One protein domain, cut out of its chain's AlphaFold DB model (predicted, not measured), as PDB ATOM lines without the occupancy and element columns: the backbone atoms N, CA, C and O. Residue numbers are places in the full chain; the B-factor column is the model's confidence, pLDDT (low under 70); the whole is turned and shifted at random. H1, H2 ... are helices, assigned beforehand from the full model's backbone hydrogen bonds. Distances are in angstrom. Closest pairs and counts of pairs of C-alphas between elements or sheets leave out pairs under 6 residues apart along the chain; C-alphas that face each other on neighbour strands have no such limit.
ATOM      1  N   TYR A 629      -0.056  26.267 -33.009       67.69
ATOM      2  CA  TYR A 629      -0.529  25.514 -31.857       67.69
ATOM      3  C   TYR A 629      -1.468  24.393 -32.344       67.69
ATOM      4  O   TYR A 629      -2.685  24.547 -32.334       67.69
ATOM      5  N   ARG A 630      -0.925  23.270 -32.832       64.62
ATOM      6  CA  ARG A 630      -1.701  22.103 -33.312       64.62
ATOM      7  C   ARG A 630      -1.989  21.130 -32.164       64.62
ATOM      8  O   ARG A 630      -1.125  20.332 -31.811       64.62
ATOM      9  N   ALA A 631      -3.193  21.175 -31.593       65.44
ATOM     10  CA  ALA A 631      -3.621  20.171 -30.611       65.44
ATOM     11  C   ALA A 631      -4.037  18.844 -31.274       65.44
ATOM     12  O   ALA A 631      -3.828  17.786 -30.697       65.44
ATOM     13  N   ASP A 632      -4.534  18.877 -32.509       66.31
ATOM     14  CA  ASP A 632      -4.964  17.704 -33.288       66.31
ATOM     15  C   ASP A 632      -3.850  16.709 -33.618       66.31
ATOM     16  O   ASP A 632      -4.121  15.529 -33.809       66.31
ATOM     17  N   ALA A 633      -2.602  17.169 -33.687       67.25
ATOM     18  CA  ALA A 633      -1.452  16.287 -33.875       67.25
ATOM     19  C   ALA A 633      -0.957  15.668 -32.551       67.25
ATOM     20  O   ALA A 633       0.002  14.896 -32.557       67.25
ATOM     21  N   SER A 634      -1.567  16.021 -31.414       79.81
ATOM     22  CA  SER A 634      -1.189  15.483 -30.111       79.81
ATOM     23  C   SER A 634      -1.729  14.061 -29.937       79.81
ATOM     24  O   SER A 634      -2.940  13.857 -30.083       79.81
ATOM     25  N   PRO A 635      -0.891  13.092 -29.516       84.38
ATOM     26  CA  PRO A 635      -1.353  11.759 -29.130       84.38
ATOM     27  C   PRO A 635      -2.483  11.798 -28.092       84.38
ATOM     28  O   PRO A 635      -3.378  10.959 -28.115       84.38
ATOM     29  N   THR A 636      -2.488  12.807 -27.215       83.88
ATOM     30  CA  THR A 636      -3.535  13.004 -26.207       83.88
ATOM     31  C   THR A 636      -4.894  13.311 -26.832       83.88
ATOM     32  O   THR A 636      -5.902  12.767 -26.392       83.88
ATOM     33  N   VAL A 637      -4.940  14.164 -27.860       82.44
ATOM     34  CA  VAL A 637      -6.198  14.531 -28.532       82.44
ATOM     35  C   VAL A 637      -6.689  13.389 -29.416       82.44
ATOM     36  O   VAL A 637      -7.889  13.130 -29.455       82.44
ATOM     37  N   ALA A 638      -5.778  12.653 -30.059       83.25
ATOM     38  CA  ALA A 638      -6.126  11.433 -30.786       83.25
ATOM     39  C   ALA A 638      -6.774  10.390 -29.857       83.25
ATOM     40  O   ALA A 638      -7.875   9.924 -30.139       83.25
ATOM     41  N   ALA A 639      -6.156  10.113 -28.704       88.81
ATOM     42  CA  ALA A 639      -6.708   9.202 -27.703       88.81
ATOM     43  C   ALA A 639      -8.064   9.686 -27.158       88.81
ATOM     44  O   ALA A 639      -8.993   8.896 -27.000       88.81
ATOM     45  N   LEU A 640      -8.212  10.994 -26.913       87.06
ATOM     46  CA  LEU A 640      -9.486  11.581 -26.493       87.06
ATOM     47  C   LEU A 640     -10.579  11.363 -27.552       87.06
ATOM     48  O   LEU A 640     -11.691  10.969 -27.209       87.06
ATOM     49  N   ASN A 641     -10.263  11.570 -28.831       86.88
ATOM     50  CA  ASN A 641     -11.195  11.348 -29.935       86.88
ATOM     51  C   ASN A 641     -11.602   9.885 -30.085       86.88
ATOM     52  O   ASN A 641     -12.773   9.618 -30.358       86.88
ATOM     53  N   GLU A 642     -10.683   8.939 -29.892       91.25
ATOM     54  CA  GLU A 642     -11.000   7.506 -29.891       91.25
ATOM     55  C   GLU A 642     -11.990   7.163 -28.773       91.25
ATOM     56  O   GLU A 642     -13.023   6.541 -29.033       91.25
ATOM     57  N   VAL A 643     -11.735   7.643 -27.551       91.81
ATOM     58  CA  VAL A 643     -12.624   7.439 -26.397       91.81
ATOM     59  C   VAL A 643     -13.997   8.066 -26.639       91.81
ATOM     60  O   VAL A 643     -15.019   7.407 -26.452       91.81
ATOM     61  N   LEU A 644     -14.045   9.323 -27.089       91.69
ATOM     62  CA  LEU A 644     -15.302  10.022 -27.367       91.69
ATOM     63  C   LEU A 644     -16.073   9.375 -28.522       91.69
ATOM     64  O   LEU A 644     -17.300   9.299 -28.469       91.69
ATOM     65  N   SER A 645     -15.384   8.859 -29.541       90.75
ATOM     66  CA  SER A 645     -16.009   8.124 -30.645       90.75
ATOM     67  C   SER A 645     -16.610   6.807 -30.166       90.75
ATOM     68  O   SER A 645     -17.771   6.537 -30.464       90.75
ATOM     69  N   ALA A 646     -15.872   6.035 -29.363       90.19
ATOM     70  CA  ALA A 646     -16.370   4.800 -28.764       90.19
ATOM     71  C   ALA A 646     -17.592   5.052 -27.864       90.19
ATOM     72  O   ALA A 646     -18.592   4.344 -27.973       90.19
ATOM     73  N   LEU A 647     -17.555   6.103 -27.035       89.12
ATOM     74  CA  LEU A 647     -18.693   6.526 -26.214       89.12
ATOM     75  C   LEU A 647     -19.889   6.964 -27.064       89.12
ATOM     76  O   LEU A 647     -21.022   6.613 -26.745       89.12
ATOM     77  N   THR A 648     -19.652   7.690 -28.159       89.25
ATOM     78  CA  THR A 648     -20.714   8.116 -29.083       89.25
ATOM     79  C   THR A 648     -21.402   6.911 -29.727       89.25
ATOM     80  O   THR A 648     -22.629   6.881 -29.800       89.25
ATOM     81  N   THR A 649     -20.635   5.907 -30.168       88.62
ATOM     82  CA  THR A 649     -21.175   4.657 -30.724       88.62
ATOM     83  C   THR A 649     -21.959   3.882 -29.668       88.62
ATOM     84  O   THR A 649     -23.107   3.519 -29.907       88.62
ATOM     85  N   ALA A 650     -21.399   3.706 -28.468       86.38
ATOM     86  CA  ALA A 650     -22.053   2.970 -27.387       86.38
ATOM     87  C   ALA A 650     -23.371   3.622 -26.930       86.38
ATOM     88  O   ALA A 650     -24.365   2.927 -26.737       86.38
ATOM     89  N   LEU A 651     -23.415   4.955 -26.811       86.62
ATOM     90  CA  LEU A 651     -24.639   5.700 -26.485       86.62
ATOM     91  C   LEU A 651     -25.689   5.641 -27.602       86.62
ATOM     92  O   LEU A 651     -26.874   5.773 -27.319       86.62
ATOM     93  N   ARG A 652     -25.271   5.467 -28.862       86.75
ATOM     94  CA  ARG A 652     -26.175   5.376 -30.015       86.75
ATOM     95  C   ARG A 652     -26.747   3.970 -30.206       86.75
ATOM     96  O   ARG A 652     -27.907   3.851 -30.585       86.75
ATOM     97  N   GLU A 653     -25.937   2.936 -29.992       86.62
ATOM     98  CA  GLU A 653     -26.260   1.554 -30.381       86.62
ATOM     99  C   GLU A 653     -26.595   0.645 -29.190       86.62
ATOM    100  O   GLU A 653     -27.340  -0.315 -29.354       86.62
ATOM    101  N   HIS A 654     -26.102   0.957 -27.986       82.81
ATOM    102  CA  HIS A 654     -26.153   0.067 -26.817       82.81
ATOM    103  C   HIS A 654     -26.572   0.786 -25.521       82.81
ATOM    104  O   HIS A 654     -26.165   0.400 -24.424       82.81
ATOM    105  N   GLN A 655     -27.388   1.844 -25.612       76.25
ATOM    106  CA  GLN A 655     -27.720   2.710 -24.469       76.25
ATOM    107  C   GLN A 655     -28.308   1.945 -23.266       76.25
ATOM    108  O   GLN A 655     -27.970   2.237 -22.114       76.25
ATOM    109  N   ASP A 656     -29.142   0.934 -23.516       77.44
ATOM    110  CA  ASP A 656     -29.803   0.135 -22.476       77.44
ATOM    111  C   ASP A 656     -28.859  -0.833 -21.745       77.44
ATOM    112  O   ASP A 656     -29.137  -1.231 -20.609       77.44
ATOM    113  N   GLU A 657     -27.711  -1.150 -22.343       80.19
ATOM    114  CA  GLU A 657     -26.700  -2.075 -21.817       80.19
ATOM    115  C   GLU A 657     -25.596  -1.347 -21.032       80.19
ATOM    116  O   GLU A 657     -24.804  -1.971 -20.322       80.19
ATOM    117  N   LEU A 658     -25.559  -0.011 -21.104       80.50
ATOM    118  CA  LEU A 658     -24.554   0.797 -20.424       80.50
ATOM    119  C   LEU A 658     -24.739   0.808 -18.887       80.50
ATOM    120  O   LEU A 658     -25.859   0.932 -18.378       80.50
ATOM    121  N   PRO A 659     -23.642   0.751 -18.107       79.81
ATOM    122  CA  PRO A 659     -23.661   0.988 -16.664       79.81
ATOM    123  C   PRO A 659     -24.294   2.340 -16.299       79.81
ATOM    124  O   PRO A 659     -24.145   3.323 -17.024       79.81
ATOM    125  N   GLY A 660     -24.956   2.417 -15.138       74.62
ATOM    126  CA  GLY A 660     -25.823   3.545 -14.758       74.62
ATOM    127  C   GLY A 660     -25.208   4.950 -14.871       74.62
ATOM    128  O   GLY A 660     -25.914   5.881 -15.239       74.62
ATOM    129  N   ILE A 661     -23.901   5.113 -14.625       73.94
ATOM    130  CA  ILE A 661     -23.229   6.419 -14.758       73.94
ATOM    131  C   ILE A 661     -23.064   6.862 -16.223       73.94
ATOM    132  O   ILE A 661     -23.108   8.052 -16.511       73.94
ATOM    133  N   LEU A 662     -22.921   5.912 -17.152       76.00
ATOM    134  CA  LEU A 662     -22.791   6.183 -18.585       76.00
ATOM    135  C   LEU A 662     -24.157   6.428 -19.237       76.00
ATOM    136  O   LEU A 662     -24.244   7.214 -20.171       76.00
ATOM    137  N   LYS A 663     -25.235   5.844 -18.696       74.12
ATOM    138  CA  LYS A 663     -26.621   6.137 -19.111       74.12
ATOM    139  C   LYS A 663     -27.045   7.586 -18.873       74.12
ATOM    140  O   LYS A 663     -27.951   8.065 -19.544       74.12
ATOM    141  N   ALA A 664     -26.408   8.267 -17.919       79.75
ATOM    142  CA  ALA A 664     -26.665   9.672 -17.616       79.75
ATOM    143  C   ALA A 664     -25.971  10.643 -18.593       79.75
ATOM    144  O   ALA A 664     -26.230  11.845 -18.533       79.75
ATOM    145  N   LEU A 665     -25.083  10.150 -19.465       83.56
ATOM    146  CA  LEU A 665     -24.420  10.971 -20.474       83.56
ATOM    147  C   LEU A 665     -25.364  11.251 -21.645       83.56
ATOM    148  O   LEU A 665     -26.019  10.355 -22.174       83.56
ATOM    149  N   ASP A 666     -25.385  12.505 -22.080       85.19
ATOM    150  CA  ASP A 666     -26.164  12.950 -23.228       85.19
ATOM    151  C   ASP A 666     -25.382  12.753 -24.541       85.19
ATOM    152  O   ASP A 666     -24.259  13.245 -24.700       85.19
ATOM    153  N   LEU A 667     -25.987  12.049 -25.505       85.81
ATOM    154  CA  LEU A 667     -25.380  11.753 -26.807       85.81
ATOM    155  C   LEU A 667     -25.018  13.031 -27.575       85.81
ATOM    156  O   LEU A 667     -23.994  13.051 -28.266       85.81
ATOM    157  N   GLN A 668     -25.829  14.090 -27.467       87.19
ATOM    158  CA  GLN A 668     -25.541  15.357 -28.146       87.19
ATOM    159  C   GLN A 668     -24.283  16.013 -27.574       87.19
ATOM    160  O   GLN A 668     -23.403  16.409 -28.335       87.19
ATOM    161  N   SER A 669     -24.154  16.052 -26.250       85.31
ATOM    162  CA  SER A 669     -23.002  16.609 -25.540       85.31
ATOM    163  C   SER A 669     -21.710  15.851 -25.849       85.31
ATOM    164  O   SER A 669     -20.688  16.467 -26.144       85.31
ATOM    165  N   VAL A 670     -21.748  14.513 -25.855       88.50
ATOM    166  CA  VAL A 670     -20.578  13.685 -26.203       88.50
ATOM    167  C   VAL A 670     -20.194  13.862 -27.675       88.50
ATOM    168  O   VAL A 670     -19.012  14.015 -27.985       88.50
ATOM    169  N   SER A 671     -21.181  13.922 -28.576       86.38
ATOM    170  CA  SER A 671     -20.939  14.188 -30.001       86.38
ATOM    171  C   SER A 671     -20.322  15.572 -30.217       86.38
ATOM    172  O   SER A 671     -19.360  15.703 -30.968       86.38
ATOM    173  N   PHE A 672     -20.815  16.594 -29.514       85.81
ATOM    174  CA  PHE A 672     -20.269  17.948 -29.574       85.81
ATOM    175  C   PHE A 672     -18.818  18.014 -29.081       85.81
ATOM    176  O   PHE A 672     -17.991  18.678 -29.707       85.81
ATOM    177  N   LEU A 673     -18.490  17.324 -27.981       84.44
ATOM    178  CA  LEU A 673     -17.122  17.255 -27.462       84.44
ATOM    179  C   LEU A 673     -16.177  16.572 -28.451       84.44
ATOM    180  O   LEU A 673     -15.080  17.078 -28.678       84.44
ATOM    181  N   ARG A 674     -16.616  15.471 -29.076       86.69
ATOM    182  CA  ARG A 674     -15.858  14.793 -30.136       86.69
ATOM    183  C   ARG A 674     -15.592  15.742 -31.303       86.69
ATOM    184  O   ARG A 674     -14.455  15.887 -31.731       86.69
ATOM    185  N   ASP A 675     -16.630  16.419 -31.783       82.06
ATOM    186  CA  ASP A 675     -16.524  17.320 -32.935       82.06
ATOM    187  C   ASP A 675     -15.710  18.587 -32.605       82.06
ATOM    188  O   ASP A 675     -15.137  19.217 -33.492       82.06
ATOM    189  N   SER A 676     -15.620  18.955 -31.323       77.38
ATOM    190  CA  SER A 676     -14.831  20.091 -30.833       77.38
ATOM    191  C   SER A 676     -13.380  19.747 -30.493       77.38
ATOM    192  O   SER A 676     -12.554  20.656 -30.409       77.38
ATOM    193  N   ALA A 677     -13.045  18.465 -30.332       79.25
ATOM    194  CA  ALA A 677     -11.681  17.965 -30.157       79.25
ATOM    195  C   ALA A 677     -10.947  17.853 -31.510       79.25
ATOM    196  O   ALA A 677     -10.289  16.860 -31.828       79.25
ATOM    197  N   ASP A 678     -11.069  18.901 -32.321       75.31
ATOM    198  CA  ASP A 678     -10.452  19.029 -33.633       75.31
ATOM    199  C   ASP A 678      -9.166  19.868 -33.559       75.31
ATOM    200  O   ASP A 678      -8.664  20.242 -32.492       75.31
ATOM    201  N   GLY A 679      -8.617  20.216 -34.721       68.62
ATOM    202  CA  GLY A 679      -7.439  21.068 -34.778       68.62
ATOM    203  C   GLY A 679      -7.609  22.407 -34.073       68.62
ATOM    204  O   GLY A 679      -6.631  22.922 -33.522       68.62
ATOM    205  N   SER A 680      -8.809  22.979 -34.081       72.38
ATOM    206  CA  SER A 680      -9.097  24.295 -33.518       72.38
ATOM    207  C   SER A 680      -9.170  24.326 -31.993       72.38
ATOM    208  O   SER A 680      -9.184  25.426 -31.443       72.38
ATOM    209  N   LEU A 681      -9.152  23.173 -31.313       77.12
ATOM    210  CA  LEU A 681      -9.257  23.077 -29.854       77.12
ATOM    211  C   LEU A 681      -8.265  23.990 -29.120       77.12
ATOM    212  O   LEU A 681      -8.661  24.743 -28.239       77.12
ATOM    213  N   SER A 682      -6.992  23.988 -29.513       75.75
ATOM    214  CA  SER A 682      -5.959  24.862 -28.932       75.75
ATOM    215  C   SER A 682      -6.300  26.344 -29.047       75.75
ATOM    216  O   SER A 682      -6.118  27.088 -28.090       75.75
ATOM    217  N   LEU A 683      -6.809  26.776 -30.205       77.62
ATOM    218  CA  LEU A 683      -7.257  28.149 -30.384       77.62
ATOM    219  C   LEU A 683      -8.455  28.427 -29.474       77.62
ATOM    220  O   LEU A 683      -8.440  29.438 -28.789       77.62
ATOM    221  N   ARG A 684      -9.465  27.548 -29.432       78.75
ATOM    222  CA  ARG A 684     -10.649  27.742 -28.573       78.75
ATOM    223  C   ARG A 684     -10.249  27.886 -27.101       78.75
ATOM    224  O   ARG A 684     -10.651  28.860 -26.483       78.75
ATOM    225  N   LEU A 685      -9.364  27.021 -26.600       80.44
ATOM    226  CA  LEU A 685      -8.834  27.094 -25.232       80.44
ATOM    227  C   LEU A 685      -8.029  28.379 -24.966       80.44
ATOM    228  O   LEU A 685      -8.110  28.951 -23.882       80.44
ATOM    229  N   LEU A 686      -7.251  28.865 -25.941       80.19
ATOM    230  CA  LEU A 686      -6.571  30.161 -25.817       80.19
ATOM    231  C   LEU A 686      -7.586  31.309 -25.745       80.19
ATOM    232  O   LEU A 686      -7.452  32.191 -24.902       80.19
ATOM    233  N   LEU A 687      -8.608  31.279 -26.602       84.75
ATOM    234  CA  LEU A 687      -9.651  32.302 -26.661       84.75
ATOM    235  C   LEU A 687     -10.583  32.272 -25.441       84.75
ATOM    236  O   LEU A 687     -11.098  33.319 -25.079       84.75
ATOM    237  N   GLU A 688     -10.778  31.128 -24.777       83.44
ATOM    238  CA  GLU A 688     -11.536  31.030 -23.515       83.44
ATOM    239  C   GLU A 688     -10.910  31.859 -22.385       83.44
ATOM    240  O   GLU A 688     -11.616  32.342 -21.503       83.44
ATOM    241  N   ASN A 689      -9.590  32.063 -22.432       83.25
ATOM    242  CA  ASN A 689      -8.866  32.898 -21.474       83.25
ATOM    243  C   ASN A 689      -8.854  34.388 -21.862       83.25
ATOM    244  O   ASN A 689      -8.286  35.204 -21.137       83.25
ATOM    245  N   ILE A 690      -9.464  34.750 -22.994       87.75
ATOM    246  CA  ILE A 690      -9.563  36.126 -23.476       87.75
ATOM    247  C   ILE A 690     -11.028  36.564 -23.364       87.75
ATOM    248  O   ILE A 690     -11.894  35.978 -24.019       87.75
ATOM    249  N   PRO A 691     -11.342  37.598 -22.566       87.81
ATOM    250  CA  PRO A 691     -12.701  38.109 -22.501       87.81
ATOM    251  C   PRO A 691     -13.134  38.599 -23.895       87.81
ATOM    252  O   PRO A 691     -12.371  39.307 -24.558       87.81
ATOM    253  N   PRO A 692     -14.344  38.241 -24.364       86.44
ATOM    254  CA  PRO A 692     -14.844  38.743 -25.634       86.44
ATOM    255  C   PRO A 692     -15.016  40.264 -25.579       86.44
ATOM    256  O   PRO A 692     -15.176  40.855 -24.507       86.44
ATOM    257  N   ALA A 693     -15.022  40.903 -26.750       85.50
ATOM    258  CA  ALA A 693     -15.277  42.335 -26.836       85.50
ATOM    259  C   ALA A 693     -16.612  42.720 -26.155       85.50
ATOM    260  O   ALA A 693     -17.573  41.943 -26.214       85.50
ATOM    261  N   PRO A 694     -16.717  43.918 -25.545       84.94
ATOM    262  CA  PRO A 694     -17.941  44.355 -24.880       84.94
ATOM    263  C   PRO A 694     -19.179  44.211 -25.777       84.94
ATOM    264  O   PRO A 694     -19.234  44.768 -26.872       84.94
ATOM    265  N   GLY A 695     -20.179  43.465 -25.301       85.56
ATOM    266  CA  GLY A 695     -21.418  43.187 -26.038       85.56
ATOM    267  C   GLY A 695     -21.388  41.938 -26.931       85.56
ATOM    268  O   GLY A 695     -22.419  41.593 -27.507       85.56
ATOM    269  N   GLU A 696     -20.261  41.230 -27.033       85.50
ATOM    270  CA  GLU A 696     -20.172  39.933 -27.708       85.50
ATOM    271  C   GLU A 696     -20.231  38.774 -26.696       85.50
ATOM    272  O   GLU A 696     -19.644  38.831 -25.619       85.50
ATOM    273  N   LEU A 697     -20.944  37.698 -27.049       83.75
ATOM    274  CA  LEU A 697     -21.063  36.495 -26.206       83.75
ATOM    275  C   LEU A 697     -19.833  35.578 -26.288       83.75
ATOM    276  O   LEU A 697     -19.628  34.744 -25.414       83.75
ATOM    277  N   ALA A 698     -19.050  35.694 -27.360       82.69
ATOM    278  CA  ALA A 698     -17.881  34.866 -27.620       82.69
ATOM    279  C   ALA A 698     -16.888  35.617 -28.508       82.69
ATOM    280  O   ALA A 698     -17.287  36.469 -29.307       82.69
ATOM    281  N   HIS A 699     -15.610  35.252 -28.406       85.06
ATOM    282  CA  HIS A 699     -14.556  35.828 -29.234       85.06
ATOM    283  C   HIS A 699     -14.860  35.607 -30.721       85.06
ATOM    284  O   HIS A 699     -15.152  34.490 -31.157       85.06
ATOM    285  N   HIS A 700     -14.763  36.650 -31.541       83.31
ATOM    286  CA  HIS A 700     -15.179  36.561 -32.941       83.31
ATOM    287  C   HIS A 700     -14.366  35.541 -33.767       83.31
ATOM    288  O   HIS A 700     -14.916  34.934 -34.686       83.31
ATOM    289  N   LEU A 701     -13.094  35.310 -33.418       79.81
ATOM    290  CA  LEU A 701     -12.238  34.261 -34.001       79.81
ATOM    291  C   LEU A 701     -12.710  32.824 -33.721       79.81
ATOM    292  O   LEU A 701     -12.316  31.919 -34.451       79.81
ATOM    293  N   ALA A 702     -13.584  32.607 -32.733       78.88
ATOM    294  CA  ALA A 702     -14.182  31.299 -32.459       78.88
ATOM    295  C   ALA A 702     -15.336  30.949 -33.422       78.88
ATOM    296  O   ALA A 702     -15.828  29.824 -33.419       78.88
ATOM    297  N   LYS A 703     -15.785  31.890 -34.266       80.44
ATOM    298  CA  LYS A 703     -16.844  31.633 -35.257       80.44
ATOM    299  C   LYS A 703     -16.340  30.670 -36.336       80.44
ATOM    300  O   LYS A 703     -15.234  30.844 -36.850       80.44
ATOM    301  N   GLU A 704     -17.190  29.737 -36.774       70.81
ATOM    302  CA  GLU A 704     -16.847  28.713 -37.781       70.81
ATOM    303  C   GLU A 704     -16.194  29.285 -39.045       70.81
ATOM    304  O   GLU A 704     -15.248  28.712 -39.572       70.81
ATOM    305  N   GLY A 705     -16.639  30.456 -39.516       71.06
ATOM    306  CA  GLY A 705     -16.055  31.102 -40.694       71.06
ATOM    307  C   GLY A 705     -14.579  31.493 -40.538       71.06
ATOM    308  O   GLY A 705     -13.868  31.553 -41.537       71.06
ATOM    309  N   TYR A 706     -14.107  31.755 -39.316       71.44
ATOM    310  CA  TYR A 706     -12.692  32.012 -39.023       71.44
ATOM    311  C   TYR A 706     -11.931  30.720 -38.748       71.44
ATOM    312  O   TYR A 706     -10.833  30.547 -39.274       71.44
ATOM    313  N   LEU A 707     -12.545  29.775 -38.033       70.06
ATOM    314  CA  LEU A 707     -11.969  28.447 -37.821       70.06
ATOM    315  C   LEU A 707     -11.736  27.708 -39.151       70.06
ATOM    316  O   LEU A 707     -10.683  27.109 -39.341       70.06
ATOM    317  N   ALA A 708     -12.634  27.857 -40.128       66.44
ATOM    318  CA  ALA A 708     -12.491  27.292 -41.470       66.44
ATOM    319  C   ALA A 708     -11.358  27.936 -42.295       66.44
ATOM    320  O   ALA A 708     -10.815  27.301 -43.199       66.44
ATOM    321  N   LYS A 709     -10.954  29.184 -41.996       63.78
ATOM    322  CA  LYS A 709      -9.811  29.834 -42.672       63.78
ATOM    323  C   LYS A 709      -8.475  29.181 -42.317       63.78
ATOM    324  O   LYS A 709      -7.516  29.370 -43.065       63.78
ATOM    325  N   ARG A 710      -8.429  28.393 -41.236       61.59
ATOM    326  CA  ARG A 710      -7.259  27.626 -40.793       61.59
ATOM    327  C   ARG A 710      -6.687  26.721 -41.885       61.59
ATOM    328  O   ARG A 710      -5.478  26.600 -42.036       61.59
ATOM    329  N   GLU A 711      -7.565  26.072 -42.641       55.78
ATOM    330  CA  GLU A 711      -7.186  25.080 -43.654       55.78
ATOM    331  C   GLU A 711      -7.063  25.691 -45.061       55.78
ATOM    332  O   GLU A 711      -6.857  24.983 -46.048       55.78
TER     333      GLU A 711
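What this domain is: This is residues 629 to 711 of the 814 residues of the protein "DNA (cytosine-5-)-methyltransferase" of Deinococcus sp. K2S05-167 (UniProt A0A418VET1). Two helices, long H1 and shorter H3, run side by side in opposite ways, with little H2 in the turn between them at one end; at the other end H4, a loop and H5 spread outward. The 83 printed residues include five named helices, H1 to H5 in order, and no named strand: all helix. The whole is loose, radius of gyration of the C-alphas 15.6 A, spanning 46 by 31 by 20 A.

Where its parts are: H1, residues 635 to 653, starts at C-alpha 635 (-1.353, 11.759, -29.130) and measures 26.9 A from first to last C-alpha. H2 is residues 660 to 663, 5.1 A; H3 667 to 676, 14.0 A; H4 681 to 688, 10.4 A; H5 704 to 711, 11.9 A, ending at C-alpha 711 (-7.186, 25.080, -43.654).

How they stand to each other: H1 and H3 touch at a shallow tilt of 24 degrees; the closest C-alphas, Leu 644 and Arg 674, are 5.5 A apart. H3 and H4 meet only through their link. In H5, 1 of 4 O i to N i+4 and 3 of 5 O i to N i+3 pairs are within hydrogen-bond range.

The domain as a whole: The printed part has no cut. The H4 to H5 link is long, 15 residues. Residues 629 to 633, 679 and 708 to 711 have pLDDT under 70.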